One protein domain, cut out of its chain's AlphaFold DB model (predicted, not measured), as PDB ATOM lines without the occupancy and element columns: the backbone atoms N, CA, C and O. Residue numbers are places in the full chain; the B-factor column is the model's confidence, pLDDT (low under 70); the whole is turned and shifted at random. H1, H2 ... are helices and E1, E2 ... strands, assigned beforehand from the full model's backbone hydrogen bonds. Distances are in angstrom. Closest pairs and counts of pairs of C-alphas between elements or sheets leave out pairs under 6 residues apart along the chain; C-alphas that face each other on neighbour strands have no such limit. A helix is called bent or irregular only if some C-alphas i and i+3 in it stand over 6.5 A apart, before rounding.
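AT A GLANCE: This is residues 12 to 73 and 81 to 110 of the 325 residues of an uncharacterized protein of Lachnellula willkommii (UniProt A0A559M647). A long, bent two-stranded hairpin, E2 and E3, makes much of the longest axis, and beside one part of it is a smaller group made of the short strand pair E1 and E4 and two helices, H1 and H2, that meet at a right angle. After E4 the printed part goes on as a long stretch with no named element, residues 93 to 110. The printed part has 92 residues, with two named helices and four named strands in the order H1, E1, H2, E2, E3, E4; both two-stranded sheets, E1 - E4 and E2 - E3, are antiparallel, and the class is mixed, helices and strands. The whole is compact, with a radius of gyration of the C-alphas of 13.8 A and spans of 40 by 30 by 23 A.

IN THESE COORDINATES: H1, residues 12 to 21, begins at C-alpha 12 (33.452, 31.122, 23.251) and is 14.1 A long. E1 is residues 26 to 29, 10.5 A. H2, residues 30 to 39, is 14.9 A long and irregular, but only just: C-alphas 35 and 38 are 6.9 A apart. E2, residues 44 to 53, measures 24.3 A, begins at C-alpha 44 (28.750, 47.207, 20.431) and bends by 66 degrees at residue 50. E3, residues 59 to 67, is 25.6 A long. E4, residues 89 to 92, is 9.8 A long and ends at C-alpha 92 (17.615, 42.224, 26.560).

HOW THE PARTS SIT: H1 and H2 touch, closest at the C-alphas of Arg 16 and Met 39, 6.8 A apart, and their lines are about perpendicular at 90 degrees. H1 is apart from E2, E3 and E4. Every O i to N i+4 pair is within hydrogen-bond range in H1, and 4 of 6 are in H2. E1 and E4 are antiparallel neighbours at 158 degrees, with N 90 and O 28 at 2.8 A and N 28 and O 90 at 2.9 A. The closest C-alphas of H2 and E4 are those of Ala 30 and His 89, 4.8 A apart. E3 and E4 are near each other, with 8 pairs of C-alphas within 10 A and no pair within 8 A. E2 and E3 form a hairpin, antiparallel at 159 degrees, with N 47 and O 64 at 2.8 A and N 62 and O 49 at 3.0 A. E1 is apart from E2 and from E3.

THE WHOLE: The two C-alphas farthest apart are those of Lys 57 and Asp 109, at 41.5 A. Residues 74 to 80 are cut out, and C-alphas 73 and 81 are 23.2 A apart across the cut, which falls in the link from E3 to E4. Of the links that are printed whole, H1 to E1, E1 to H2, H2 to E2 and E2 to E3 are tight. The mean pLDDT of the printed part is 79.6; residues 50 to 60, 71 to 73 and 81 to 86 of the model are under 70.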
ATOM      1  N   THR A  12      33.137  29.735  23.627       90.94
ATOM      2  CA  THR A  12      33.452  31.122  23.251       90.94
ATOM      3  C   THR A  12      32.938  31.496  21.870       90.94
ATOM      4  O   THR A  12      32.266  32.513  21.737       90.94
ATOM      5  N   GLU A  13      33.191  30.683  20.844       91.06
ATOM      6  CA  GLU A  13      32.724  30.980  19.484       91.06
ATOM      7  C   GLU A  13      31.190  31.053  19.423       91.06
ATOM      8  O   GLU A  13      30.617  32.005  18.893       91.06
ATOM      9  N   LYS A  14      30.515  30.085  20.052       92.81
ATOM     10  CA  LYS A  14      29.052  30.046  20.138       92.81
ATOM     11  C   LYS A  14      28.501  31.279  20.857       92.81
ATOM     12  O   LYS A  14      27.540  31.878  20.381       92.81
ATOM     13  N   MET A  15      29.102  31.660  21.980       94.69
ATOM     14  CA  MET A  15      28.680  32.816  22.770       94.69
ATOM     15  C   MET A  15      28.945  34.134  22.050       94.69
ATOM     16  O   MET A  15      28.106  35.028  22.100       94.69
ATOM     17  N   ARG A  16      30.064  34.251  21.332       94.75
ATOM     18  CA  ARG A  16      30.358  35.425  20.510       94.75
ATOM     19  C   ARG A  16      29.363  35.577  19.369       94.75
ATOM     20  O   ARG A  16      28.829  36.665  19.210       94.75
ATOM     21  N   ASN A  17      29.051  34.500  18.649       95.00
ATOM     22  CA  ASN A  17      28.014  34.526  17.613       95.00
ATOM     23  C   ASN A  17      26.644  34.886  18.202       95.00
ATOM     24  O   ASN A  17      25.943  35.730  17.657       95.00
ATOM     25  N   PHE A  18      26.285  34.326  19.361       94.69
ATOM     26  CA  PHE A  18      25.037  34.666  20.043       94.69
ATOM     27  C   PHE A  18      24.959  36.149  20.439       94.69
ATOM     28  O   PHE A  18      23.933  36.788  20.226       94.69
ATOM     29  N   LEU A  19      26.035  36.714  20.997       93.19
ATOM     30  CA  LEU A  19      26.095  38.129  21.379       93.19
ATOM     31  C   LEU A  19      26.280  39.074  20.184       93.19
ATOM     32  O   LEU A  19      26.022  40.268  20.313       93.19
ATOM     33  N   PHE A  20      26.745  38.571  19.043       93.31
ATOM     34  CA  PHE A  20      26.790  39.310  17.788       93.31
ATOM     35  C   PHE A  20      25.399  39.407  17.154       93.31
ATOM     36  O   PHE A  20      24.989  40.505  16.817       93.31
ATOM     37  N   GLU A  21      24.660  38.298  17.052       90.50
ATOM     38  CA  GLU A  21      23.285  38.297  16.526       90.50
ATOM     39  C   GLU A  21      22.299  38.978  17.485       90.50
ATOM     40  O   GLU A  21      21.314  39.573  17.060       90.50
ATOM     41  N   MET A  22      22.565  38.866  18.792       89.38
ATOM     42  CA  MET A  22      21.764  39.407  19.889       89.38
ATOM     43  C   MET A  22      20.246  39.195  19.685       89.38
ATOM     44  O   MET A  22      19.496  40.169  19.590       89.38
ATOM     45  N   PRO A  23      19.770  37.929  19.626       89.44
ATOM     46  CA  PRO A  23      18.396  37.591  19.250       89.44
ATOM     47  C   PRO A  23      17.414  37.914  20.382       89.44
ATOM     48  O   PRO A  23      17.044  37.053  21.182       89.44
ATOM     49  N   VAL A  24      17.027  39.180  20.499       87.38
ATOM     50  CA  VAL A  24      16.105  39.654  21.535       87.38
ATOM     51  C   VAL A  24      14.639  39.304  21.197       87.38
ATOM     52  O   VAL A  24      14.267  39.258  20.026       87.38
ATOM     53  N   PRO A  25      13.775  39.071  22.206       90.00
ATOM     54  CA  PRO A  25      14.068  39.154  23.632       90.00
ATOM     55  C   PRO A  25      14.764  37.900  24.173       90.00
ATOM     56  O   PRO A  25      14.362  36.772  23.895       90.00
ATOM     57  N   PHE A  26      15.763  38.100  25.031       91.69
ATOM     58  CA  PHE A  26      16.358  37.022  25.821       91.69
ATOM     59  C   PHE A  26      16.810  37.532  27.190       91.69
ATOM     60  O   PHE A  26      16.841  38.733  27.463       91.69
ATOM     61  N   SER A  27      17.138  36.610  28.089       89.44
ATOM     62  CA  SER A  27      17.746  36.925  29.381       89.44
ATOM     63  C   SER A  27      19.011  36.105  29.570       89.44
ATOM     64  O   SER A  27      19.092  34.961  29.124       89.44
ATOM     65  N   MET A  28      20.003  36.696  30.222       90.56
ATOM     66  CA  MET A  28      21.294  36.070  30.480       90.56
ATOM     67  C   MET A  28      21.748  36.434  31.886       90.56
ATOM     68  O   MET A  28      21.543  37.563  32.332       90.56
ATOM     69  N   ARG A  29      22.371  35.491  32.595       88.94
ATOM     70  CA  ARG A  29      22.991  35.804  33.884       88.94
ATOM     71  C   ARG A  29      24.104  36.831  33.699       88.94
ATOM     72  O   ARG A  29      24.827  36.782  32.702       88.94
ATOM     73  N   ALA A  30      24.270  37.727  34.661       85.06
ATOM     74  CA  ALA A  30      25.273  38.774  34.543       85.06
ATOM     75  C   ALA A  30      26.699  38.228  34.540       85.06
ATOM     76  O   ALA A  30      27.514  38.690  33.753       85.06
ATOM     77  N   ASP A  31      26.994  37.194  35.329       85.50
ATOM     78  CA  ASP A  31      28.314  36.555  35.339       85.50
ATOM     79  C   ASP A  31      28.700  35.977  33.967       85.50
ATOM     80  O   ASP A  31      29.862  36.033  33.566       85.50
ATOM     81  N   VAL A  32      27.720  35.438  33.237       89.81
ATOM     82  CA  VAL A  32      27.899  34.942  31.869       89.81
ATOM     83  C   VAL A  32      28.105  36.122  30.927       89.81
ATOM     84  O   VAL A  32      29.081  36.137  30.181       89.81
ATOM     85  N   PHE A  33      27.244  37.139  30.986       90.56
ATOM     86  CA  PHE A  33      27.365  38.310  30.122       90.56
ATOM     87  C   PHE A  33      28.716  39.019  30.294       90.56
ATOM     88  O   PHE A  33      29.445  39.170  29.319       90.56
ATOM     89  N   GLU A  34      29.099  39.370  31.522       89.25
ATOM     90  CA  GLU A  34      30.355  40.074  31.822       89.25
ATOM     91  C   GLU A  34      31.597  39.249  31.443       89.25
ATOM     92  O   GLU A  34      32.652  39.807  31.147       89.25
ATOM     93  N   ARG A  35      31.482  37.914  31.395       89.69
ATOM     94  CA  ARG A  35      32.562  37.031  30.934       89.69
ATOM     95  C   ARG A  35      32.797  37.119  29.427       89.69
ATOM     96  O   ARG A  35      33.951  37.165  29.007       89.69
ATOM     97  N   TYR A  36      31.736  37.100  28.618       93.19
ATOM     98  CA  TYR A  36      31.854  37.073  27.150       93.19
ATOM     99  C   TYR A  36      31.799  38.466  26.519       93.19
ATOM    100  O   TYR A  36      32.281  38.648  25.401       93.19
ATOM    101  N   TRP A  37      31.277  39.468  27.227       92.56
ATOM    102  CA  TRP A  37      31.160  40.839  26.736       92.56
ATOM    103  C   TRP A  37      32.488  41.435  26.236       92.56
ATOM    104  O   TRP A  37      32.509  41.960  25.120       92.56
ATOM    105  N   PRO A  38      33.626  41.287  26.947       92.75
ATOM    106  CA  PRO A  38      34.923  41.772  26.469       92.75
ATOM    107  C   PRO A  38      35.376  41.186  25.121       92.75
ATOM    108  O   PRO A  38      36.324  41.695  24.531       92.75
ATOM    109  N   MET A  39      34.739  40.117  24.630       93.62
ATOM    110  CA  MET A  39      35.049  39.473  23.347       93.62
ATOM    111  C   MET A  39      34.223  40.018  22.169       93.62
ATOM    112  O   MET A  39      34.481  39.637  21.023       93.62
ATOM    113  N   VAL A  40      33.229  40.869  22.445       94.06
ATOM    114  CA  VAL A  40      32.312  41.470  21.455       94.06
ATOM    115  C   VAL A  40      32.118  42.983  21.649       94.06
ATOM    116  O   VAL A  40      31.350  43.623  20.931       94.06
ATOM    117  N   ASP A  41      32.822  43.600  22.597       92.06
ATOM    118  CA  ASP A  41      32.739  45.038  22.904       92.06
ATOM    119  C   ASP A  41      33.288  45.958  21.790       92.06
ATOM    120  O   ASP A  41      33.133  47.186  21.808       92.06
ATOM    121  N   ASN A  42      33.944  45.366  20.794       92.88
ATOM    122  CA  ASN A  42      34.338  46.005  19.549       92.88
ATOM    123  C   ASN A  42      33.186  46.127  18.544       92.88
ATOM    124  O   ASN A  42      33.279  46.982  17.667       92.88
ATOM    125  N   ILE A  43      32.122  45.332  18.687       92.50
ATOM    126  CA  ILE A  43      30.909  45.384  17.855       92.50
ATOM    127  C   ILE A  43      29.932  46.416  18.422       92.50
ATOM    128  O   ILE A  43      29.348  47.215  17.688       92.50
ATOM    129  N   TRP A  44      29.785  46.439  19.746       89.69
ATOM    130  CA  TRP A  44      28.750  47.207  20.431       89.69
ATOM    131  C   TRP A  44      29.296  48.460  21.138       89.69
ATOM    132  O   TRP A  44      30.426  48.514  21.630       89.69
ATOM    133  N   SER A  45      28.470  49.498  21.201       85.38
ATOM    134  CA  SER A  45      28.637  50.666  22.065       85.38
ATOM    135  C   SER A  45      27.650  50.561  23.221       85.38
ATOM    136  O   SER A  45      26.459  50.378  22.987       85.38
ATOM    137  N   ARG A  46      28.154  50.675  24.451       82.88
ATOM    138  CA  ARG A  46      27.373  50.650  25.691       82.88
ATOM    139  C   ARG A  46      27.057  52.081  26.131       82.88
ATOM    140  O   ARG A  46      27.983  52.880  26.264       82.88
ATOM    141  N   TYR A  47      25.784  52.369  26.373       78.81
ATOM    142  CA  TYR A  47      25.294  53.628  26.928       78.81
ATOM    143  C   TYR A  47      24.499  53.310  28.193       78.81
ATOM    144  O   TYR A  47      23.452  52.665  28.123       78.81
ATOM    145  N   ASP A  48      25.016  53.707  29.351       74.31
ATOM    146  CA  ASP A  48      24.310  53.508  30.614       74.31
ATOM    147  C   ASP A  48      23.258  54.620  30.786       74.31
ATOM    148  O   ASP A  48      23.568  55.811  30.712       74.31
ATOM    149  N   GLU A  49      22.009  54.227  31.021       72.88
ATOM    150  CA  GLU A  49      20.871  55.111  31.264       72.88
ATOM    151  C   GLU A  49      20.353  54.853  32.687       72.88
ATOM    152  O   GLU A  49      19.876  53.772  33.038       72.88
ATOM    153  N   ILE A  50      20.489  55.856  33.553       65.38
ATOM    154  CA  ILE A  50      20.158  55.742  34.979       65.38
ATOM    155  C   ILE A  50      18.792  56.385  35.233       65.38
ATOM    156  O   ILE A  50      18.468  57.410  34.634       65.38
ATOM    157  N   ASN A  51      18.032  55.829  36.183       56.69
ATOM    158  CA  ASN A  51      16.729  56.343  36.621       56.69
ATOM    159  C   ASN A  51      15.680  56.372  35.503       56.69
ATOM    160  O   ASN A  51      14.872  57.300  35.424       56.69
ATOM    161  N   VAL A  52      15.674  55.353  34.643       61.56
ATOM    162  CA  VAL A  52      14.608  55.223  33.655       61.56
ATOM    163  C   VAL A  52      13.323  54.864  34.390       61.56
ATOM    164  O   VAL A  52      13.234  53.865  35.105       61.56
ATOM    165  N   VAL A  53      12.330  55.741  34.262       57.75
ATOM    166  CA  VAL A  53      11.012  55.558  34.862       57.75
ATOM    167  C   VAL A  53      10.188  54.716  33.901       57.75
ATOM    168  O   VAL A  53       9.756  55.194  32.851       57.75
ATOM    169  N   GLY A  54       9.977  53.449  34.257       61.81
ATOM    170  CA  GLY A  54       9.109  52.562  33.489       61.81
ATOM    171  C   GLY A  54       7.658  53.031  33.461       61.81
ATOM    172  O   GLY A  54       7.240  53.878  34.254       61.81
ATOM    173  N   LYS A  55       6.850  52.411  32.590       58.34
ATOM    174  CA  LYS A  55       5.392  52.640  32.534       58.34
ATOM    175  C   LYS A  55       4.716  52.465  33.903       58.34
ATOM    176  O   LYS A  55       3.781  53.201  34.209       58.34
ATOM    177  N   ASP A  56       5.258  51.586  34.743       65.62
ATOM    178  CA  ASP A  56       4.754  51.292  36.090       65.62
ATOM    179  C   ASP A  56       5.393  52.149  37.200       65.62
ATOM    180  O   ASP A  56       5.224  51.864  38.382       65.62
ATOM    181  N   LYS A  57       6.140  53.209  36.848       60.41
ATOM    182  CA  LYS A  57       6.844  54.123  37.775       60.41
ATOM    183  C   LYS A  57       7.895  53.472  38.682       60.41
ATOM    184  O   LYS A  57       8.376  54.114  39.614       60.41
ATOM    185  N   ILE A  58       8.282  52.230  38.409       61.34
ATOM    186  CA  ILE A  58       9.406  51.583  39.085       61.34
ATOM    187  C   ILE A  58      10.687  52.073  38.395       61.34
ATOM    188  O   ILE A  58      10.822  51.868  37.185       61.34
ATOM    189  N   PRO A  59      11.600  52.754  39.110       65.62
ATOM    190  CA  PRO A  59      12.877  53.150  38.542       65.62
ATOM    191  C   PRO A  59      13.732  51.905  38.304       65.62
ATOM    192  O   PRO A  59      13.885  51.065  39.193       65.62
ATOM    193  N   TYR A  60      14.304  51.799  37.111       68.06
ATOM    194  CA  TYR A  60      15.306  50.789  36.794       68.06
ATOM    195  C   TYR A  60      16.499  51.428  36.086       68.06
ATOM    196  O   TYR A  60      16.414  52.520  35.520       68.06
ATOM    197  N   ASN A  61      17.633  50.736  36.145       73.19
ATOM    198  CA  ASN A  61      18.793  51.073  35.335       73.19
ATOM    199  C   ASN A  61      18.656  50.333  34.006       73.19
ATOM    200  O   ASN A  61      18.498  49.109  34.007       73.19
ATOM    201  N   SER A  62      18.698  51.054  32.889       77.62
ATOM    202  CA  SER A  62      18.813  50.457  31.561       77.62
ATOM    203  C   SER A  62      20.217  50.648  31.024       77.62
ATOM    204  O   SER A  62      20.921  51.608  31.325       77.62
ATOM    205  N   ILE A  63      20.631  49.697  30.203       79.88
ATOM    206  CA  ILE A  63      21.855  49.808  29.431       79.88
ATOM    207  C   ILE A  63      21.431  49.659  27.983       79.88
ATOM    208  O   ILE A  63      20.867  48.633  27.598       79.88
ATOM    209  N   ARG A  64      21.677  50.693  27.185       82.62
ATOM    210  CA  ARG A  64      21.420  50.660  25.754       82.62
ATOM    211  C   ARG A  64      22.681  50.205  25.039       82.62
ATOM    212  O   ARG A  64      23.757  50.776  25.219       82.62
ATOM    213  N   PHE A  65      22.538  49.190  24.198       82.94
ATOM    214  CA  PHE A  65      23.602  48.734  23.316       82.94
ATOM    215  C   PHE A  65      23.269  49.127  21.883       82.94
ATOM    216  O   PHE A  65      22.202  48.789  21.380       82.94
ATOM    217  N   ALA A  66      24.177  49.845  21.223       84.06
ATOM    218  CA  ALA A  66      24.051  50.159  19.803       84.06
ATOM    219  C   ALA A  66      25.209  49.540  19.030       84.06
ATOM    220  O   ALA A  66      26.371  49.682  19.415       84.06
ATOM    221  N   CYS A  67      24.901  48.859  17.933       85.75
ATOM    222  CA  CYS A  67      25.926  48.330  17.047       85.75
ATOM    223  C   CYS A  67      26.712  49.494  16.425       85.75
ATOM    224  O   CYS A  67      26.127  50.409  15.849       85.75
ATOM    225  N   ARG A  68      28.046  49.455  16.512       81.56
ATOM    226  CA  ARG A  68      28.943  50.508  15.997       81.56
ATOM    227  C   ARG A  68      28.887  50.667  14.483       81.56
ATOM    228  O   ARG A  68      29.280  51.707  13.964       81.56
ATOM    229  N   PHE A  69      28.428  49.631  13.792       79.94
ATOM    230  CA  PHE A  69      28.433  49.545  12.338       79.94
ATOM    231  C   PHE A  69      27.025  49.577  11.729       79.94
ATOM    232  O   PHE A  69      26.902  49.634  10.507       79.94
ATOM    233  N   ALA A  70      25.964  49.588  12.544       72.25
ATOM    234  CA  ALA A  70      24.599  49.750  12.053       72.25
ATOM    235  C   ALA A  70      24.382  51.189  11.547       72.25
ATOM    236  O   ALA A  70      24.626  52.163  12.261       72.25
ATOM    237  N   ARG A  71      23.921  51.352  10.299       54.09
ATOM    238  CA  ARG A  71      23.687  52.676   9.695       54.09
ATOM    239  C   ARG A  71      22.232  53.150   9.870       54.09
ATOM    240  O   ARG A  71      21.436  52.939   8.962       54.09
ATOM    241  N   LYS A  72      21.914  53.872  10.960       45.03
ATOM    242  CA  LYS A  72      21.108  55.126  10.965       45.03
ATOM    243  C   LYS A  72      20.975  55.764  12.371       45.03
ATOM    244  O   LYS A  72      20.407  55.165  13.269       45.03
ATOM    245  N   LEU A  73      21.383  57.039  12.404       45.50
ATOM    246  CA  LEU A  73      20.967  58.203  13.213       45.50
ATOM    247  C   LEU A  73      21.373  58.367  14.694       45.50
ATOM    248  O   LEU A  73      20.863  57.724  15.600       45.50
ATOM    249  N   ALA A  81      30.071  56.787  33.781       40.22
ATOM    250  CA  ALA A  81      29.592  55.687  34.603       40.22
ATOM    251  C   ALA A  81      29.887  55.918  36.096       40.22
ATOM    252  O   ALA A  81      31.000  56.293  36.467       40.22
ATOM    253  N   ASN A  82      28.900  55.622  36.945       43.44
ATOM    254  CA  ASN A  82      29.084  55.359  38.374       43.44
ATOM    255  C   ASN A  82      29.058  53.836  38.608       43.44
ATOM    256  O   ASN A  82      28.331  53.136  37.901       43.44
ATOM    257  N   PRO A  83      29.798  53.304  39.596       45.09
ATOM    258  CA  PRO A  83      29.791  51.879  39.901       45.09
ATOM    259  C   PRO A  83      28.467  51.497  40.578       45.09
ATOM    260  O   PRO A  83      28.253  51.771  41.757       45.09
ATOM    261  N   VAL A  84      27.561  50.880  39.821       54.84
ATOM    262  CA  VAL A  84      26.325  50.285  40.341       54.84
ATOM    263  C   VAL A  84      26.546  48.790  40.563       54.84
ATOM    264  O   VAL A  84      27.235  48.141  39.777       54.84
ATOM    265  N   ASN A  85      25.948  48.258  41.636       62.81
ATOM    266  CA  ASN A  85      25.834  46.825  41.923       62.81
ATOM    267  C   ASN A  85      25.540  46.026  40.645       62.81
ATOM    268  O   ASN A  85      24.563  46.308  39.947       62.81
ATOM    269  N   THR A  86      26.372  45.030  40.352       65.25
ATOM    270  CA  THR A  86      26.158  44.130  39.219       65.25
ATOM    271  C   THR A  86      24.846  43.367  39.443       65.25
ATOM    272  O   THR A  86      24.693  42.757  40.503       65.25
ATOM    273  N   PRO A  87      23.873  43.425  38.514       78.44
ATOM    274  CA  PRO A  87      22.621  42.688  38.665       78.44
ATOM    275  C   PRO A  87      22.880  41.180  38.573       78.44
ATOM    276  O   PRO A  87      23.888  40.772  38.013       78.44
ATOM    277  N   ASP A  88      21.963  40.335  39.046       79.94
ATOM    278  CA  ASP A  88      22.103  38.880  38.859       79.94
ATOM    279  C   ASP A  88      21.864  38.463  37.397       79.94
ATOM    280  O   ASP A  88      22.457  37.506  36.895       79.94
ATOM    281  N   HIS A  89      20.974  39.180  36.701       84.81
ATOM    282  CA  HIS A  89      20.566  38.893  35.329       84.81
ATOM    283  C   HIS A  89      20.382  40.179  34.525       84.81
ATOM    284  O   HIS A  89      19.885  41.184  35.031       84.81
ATOM    285  N   TYR A  90      20.712  40.098  33.241       86.31
ATOM    286  CA  TYR A  90      20.360  41.083  32.233       86.31
ATOM    287  C   TYR A  90      19.183  40.570  31.406       86.31
ATOM    288  O   TYR A  90      19.160  39.411  30.978       86.31
ATOM    289  N   ARG A  91      18.212  41.451  31.162       85.56
ATOM    290  CA  ARG A  91      17.119  41.242  30.210       85.56
ATOM    291  C   ARG A  91      17.371  42.134  29.003       85.56
ATOM    292  O   ARG A  91      17.586  43.331  29.165       85.56
ATOM    293  N   PHE A  92      17.345  41.543  27.817       87.44
ATOM    294  CA  PHE A  92      17.615  42.224  26.560       87.44
ATOM    295  C   PHE A  92      16.328  42.329  25.756       87.44
ATOM    296  O   PHE A  92      15.630  41.334  25.557       87.44
ATOM    297  N   GLU A  93      16.028  43.537  25.295       85.56
ATOM    298  CA  GLU A  93      14.852  43.871  24.495       85.56
ATOM    299  C   GLU A  93      15.253  44.887  23.423       85.56
ATOM    300  O   GLU A  93      16.225  45.625  23.599       85.56
ATOM    301  N   HIS A  94      14.502  44.952  22.321       82.50
ATOM    302  CA  HIS A  94      14.658  46.063  21.385       82.50
ATOM    303  C   HIS A  94      14.246  47.366  22.066       82.50
ATOM    304  O   HIS A  94      13.214  47.415  22.738       82.50
ATOM    305  N   SER A  95      15.007  48.442  21.845       76.00
ATOM    306  CA  SER A  95      14.642  49.740  22.421       76.00
ATOM    307  C   SER A  95      13.362  50.304  21.787       76.00
ATOM    308  O   SER A  95      12.640  51.084  22.408       76.00
ATOM    309  N   SER A  96      13.022  49.858  20.571       76.69
ATOM    310  CA  SER A  96      11.729  50.118  19.942       76.69
ATOM    311  C   SER A  96      11.316  49.015  18.966       76.69
ATOM    312  O   SER A  96      12.157  48.301  18.424       76.69
ATOM    313  N   GLN A  97      10.021  48.944  18.639       74.25
ATOM    314  CA  GLN A  97       9.509  48.035  17.605       74.25
ATOM    315  C   GLN A  97      10.155  48.280  16.230       74.25
ATOM    316  O   GLN A  97      10.222  47.372  15.421       74.25
ATOM    317  N   LYS A  98      10.647  49.494  15.945       73.31
ATOM    318  CA  LYS A  98      11.310  49.803  14.664       73.31
ATOM    319  C   LYS A  98      12.683  49.143  14.529       73.31
ATOM    320  O   LYS A  98      13.207  49.066  13.424       73.31
ATOM    321  N   GLU A  99      13.270  48.728  15.646       72.12
ATOM    322  CA  GLU A  99      14.580  48.083  15.689       72.12
ATOM    323  C   GLU A  99      14.476  46.553  15.625       72.12
ATOM    324  O   GLU A  99      15.512  45.895  15.603       72.12
ATOM    325  N   CYS A 100      13.262  45.976  15.562       72.19
ATOM    326  CA  CYS A 100      13.095  44.519  15.530       72.19
ATOM    327  C   CYS A 100      13.660  43.858  14.272       72.19
ATOM    328  O   CYS A 100      14.090  42.711  14.320       72.19
ATOM    329  N   ASP A 101      13.714  44.611  13.175       72.50
ATOM    330  CA  ASP A 101      14.183  44.128  11.878       72.50
ATOM    331  C   ASP A 101      15.611  44.612  11.564       72.50
ATOM    332  O   ASP A 101      16.042  44.602  10.409       72.50
ATOM    333  N   TRP A 102      16.349  45.115  12.561       77.25
ATOM    334  CA  TRP A 102      17.721  45.573  12.348       77.25
ATOM    335  C   TRP A 102      18.656  44.385  12.160       77.25
ATOM    336  O   TRP A 102      18.887  43.601  13.073       77.25
ATOM    337  N   ILE A 103      19.235  44.298  10.964       77.56
ATOM    338  CA  ILE A 103      20.225  43.284  10.607       77.56
ATOM    339  C   ILE A 103      21.607  43.935  10.601       77.56
ATOM    340  O   ILE A 103      21.786  45.064  10.128       77.56
ATOM    341  N   HIS A 104      22.603  43.215  11.110       82.44
ATOM    342  CA  HIS A 104      23.994  43.634  11.027       82.44
ATOM    343  C   HIS A 104      24.410  43.775   9.558       82.44
ATOM    344  O   HIS A 104      24.367  42.824   8.785       82.44
ATOM    345  N   SER A 105      24.853  44.968   9.160       86.69
ATOM    346  CA  SER A 105      25.365  45.215   7.802       86.69
ATOM    347  C   SER A 105      26.821  44.776   7.611       86.69
ATOM    348  O   SER A 105      27.489  45.260   6.702       86.69
ATOM    349  N   HIS A 106      27.344  43.981   8.536       90.12
ATOM    350  CA  HIS A 106      28.732  43.546   8.603       90.12
ATOM    351  C   HIS A 106      28.778  42.188   9.300       90.12
ATOM    352  O   HIS A 106      27.818  41.809   9.964       90.12
ATOM    353  N   THR A 107      29.889  41.479   9.176       94.19
ATOM    354  CA  THR A 107      30.153  40.214   9.868       94.19
ATOM    355  C   THR A 107      30.941  40.434  11.160       94.19
ATOM    356  O   THR A 107      31.580  41.473  11.355       94.19
ATOM    357  N   ILE A 108      30.951  39.433  12.043       94.25
ATOM    358  CA  ILE A 108      31.794  39.446  13.247       94.25
ATOM    359  C   ILE A 108      33.286  39.614  12.908       94.25
ATOM    360  O   ILE A 108      33.990  40.388  13.556       94.25
ATOM    361  N   ASP A 109      33.742  38.972  11.831       94.38
ATOM    362  CA  ASP A 109      35.118  39.056  11.340       94.38
ATOM    363  C   ASP A 109      35.487  40.470  10.874       94.38
ATOM    364  O   ASP A 109      36.577  40.963  11.168       94.38
ATOM    365  N   GLU A 110      34.580  41.160  10.178       93.69
ATOM    366  CA  GLU A 110      34.802  42.547   9.756       93.69
ATOM    367  C   GLU A 110      34.962  43.481  10.965       93.69
ATOM    368  O   GLU A 110      35.851  44.336  10.968       93.69
TER     369      GLU A 110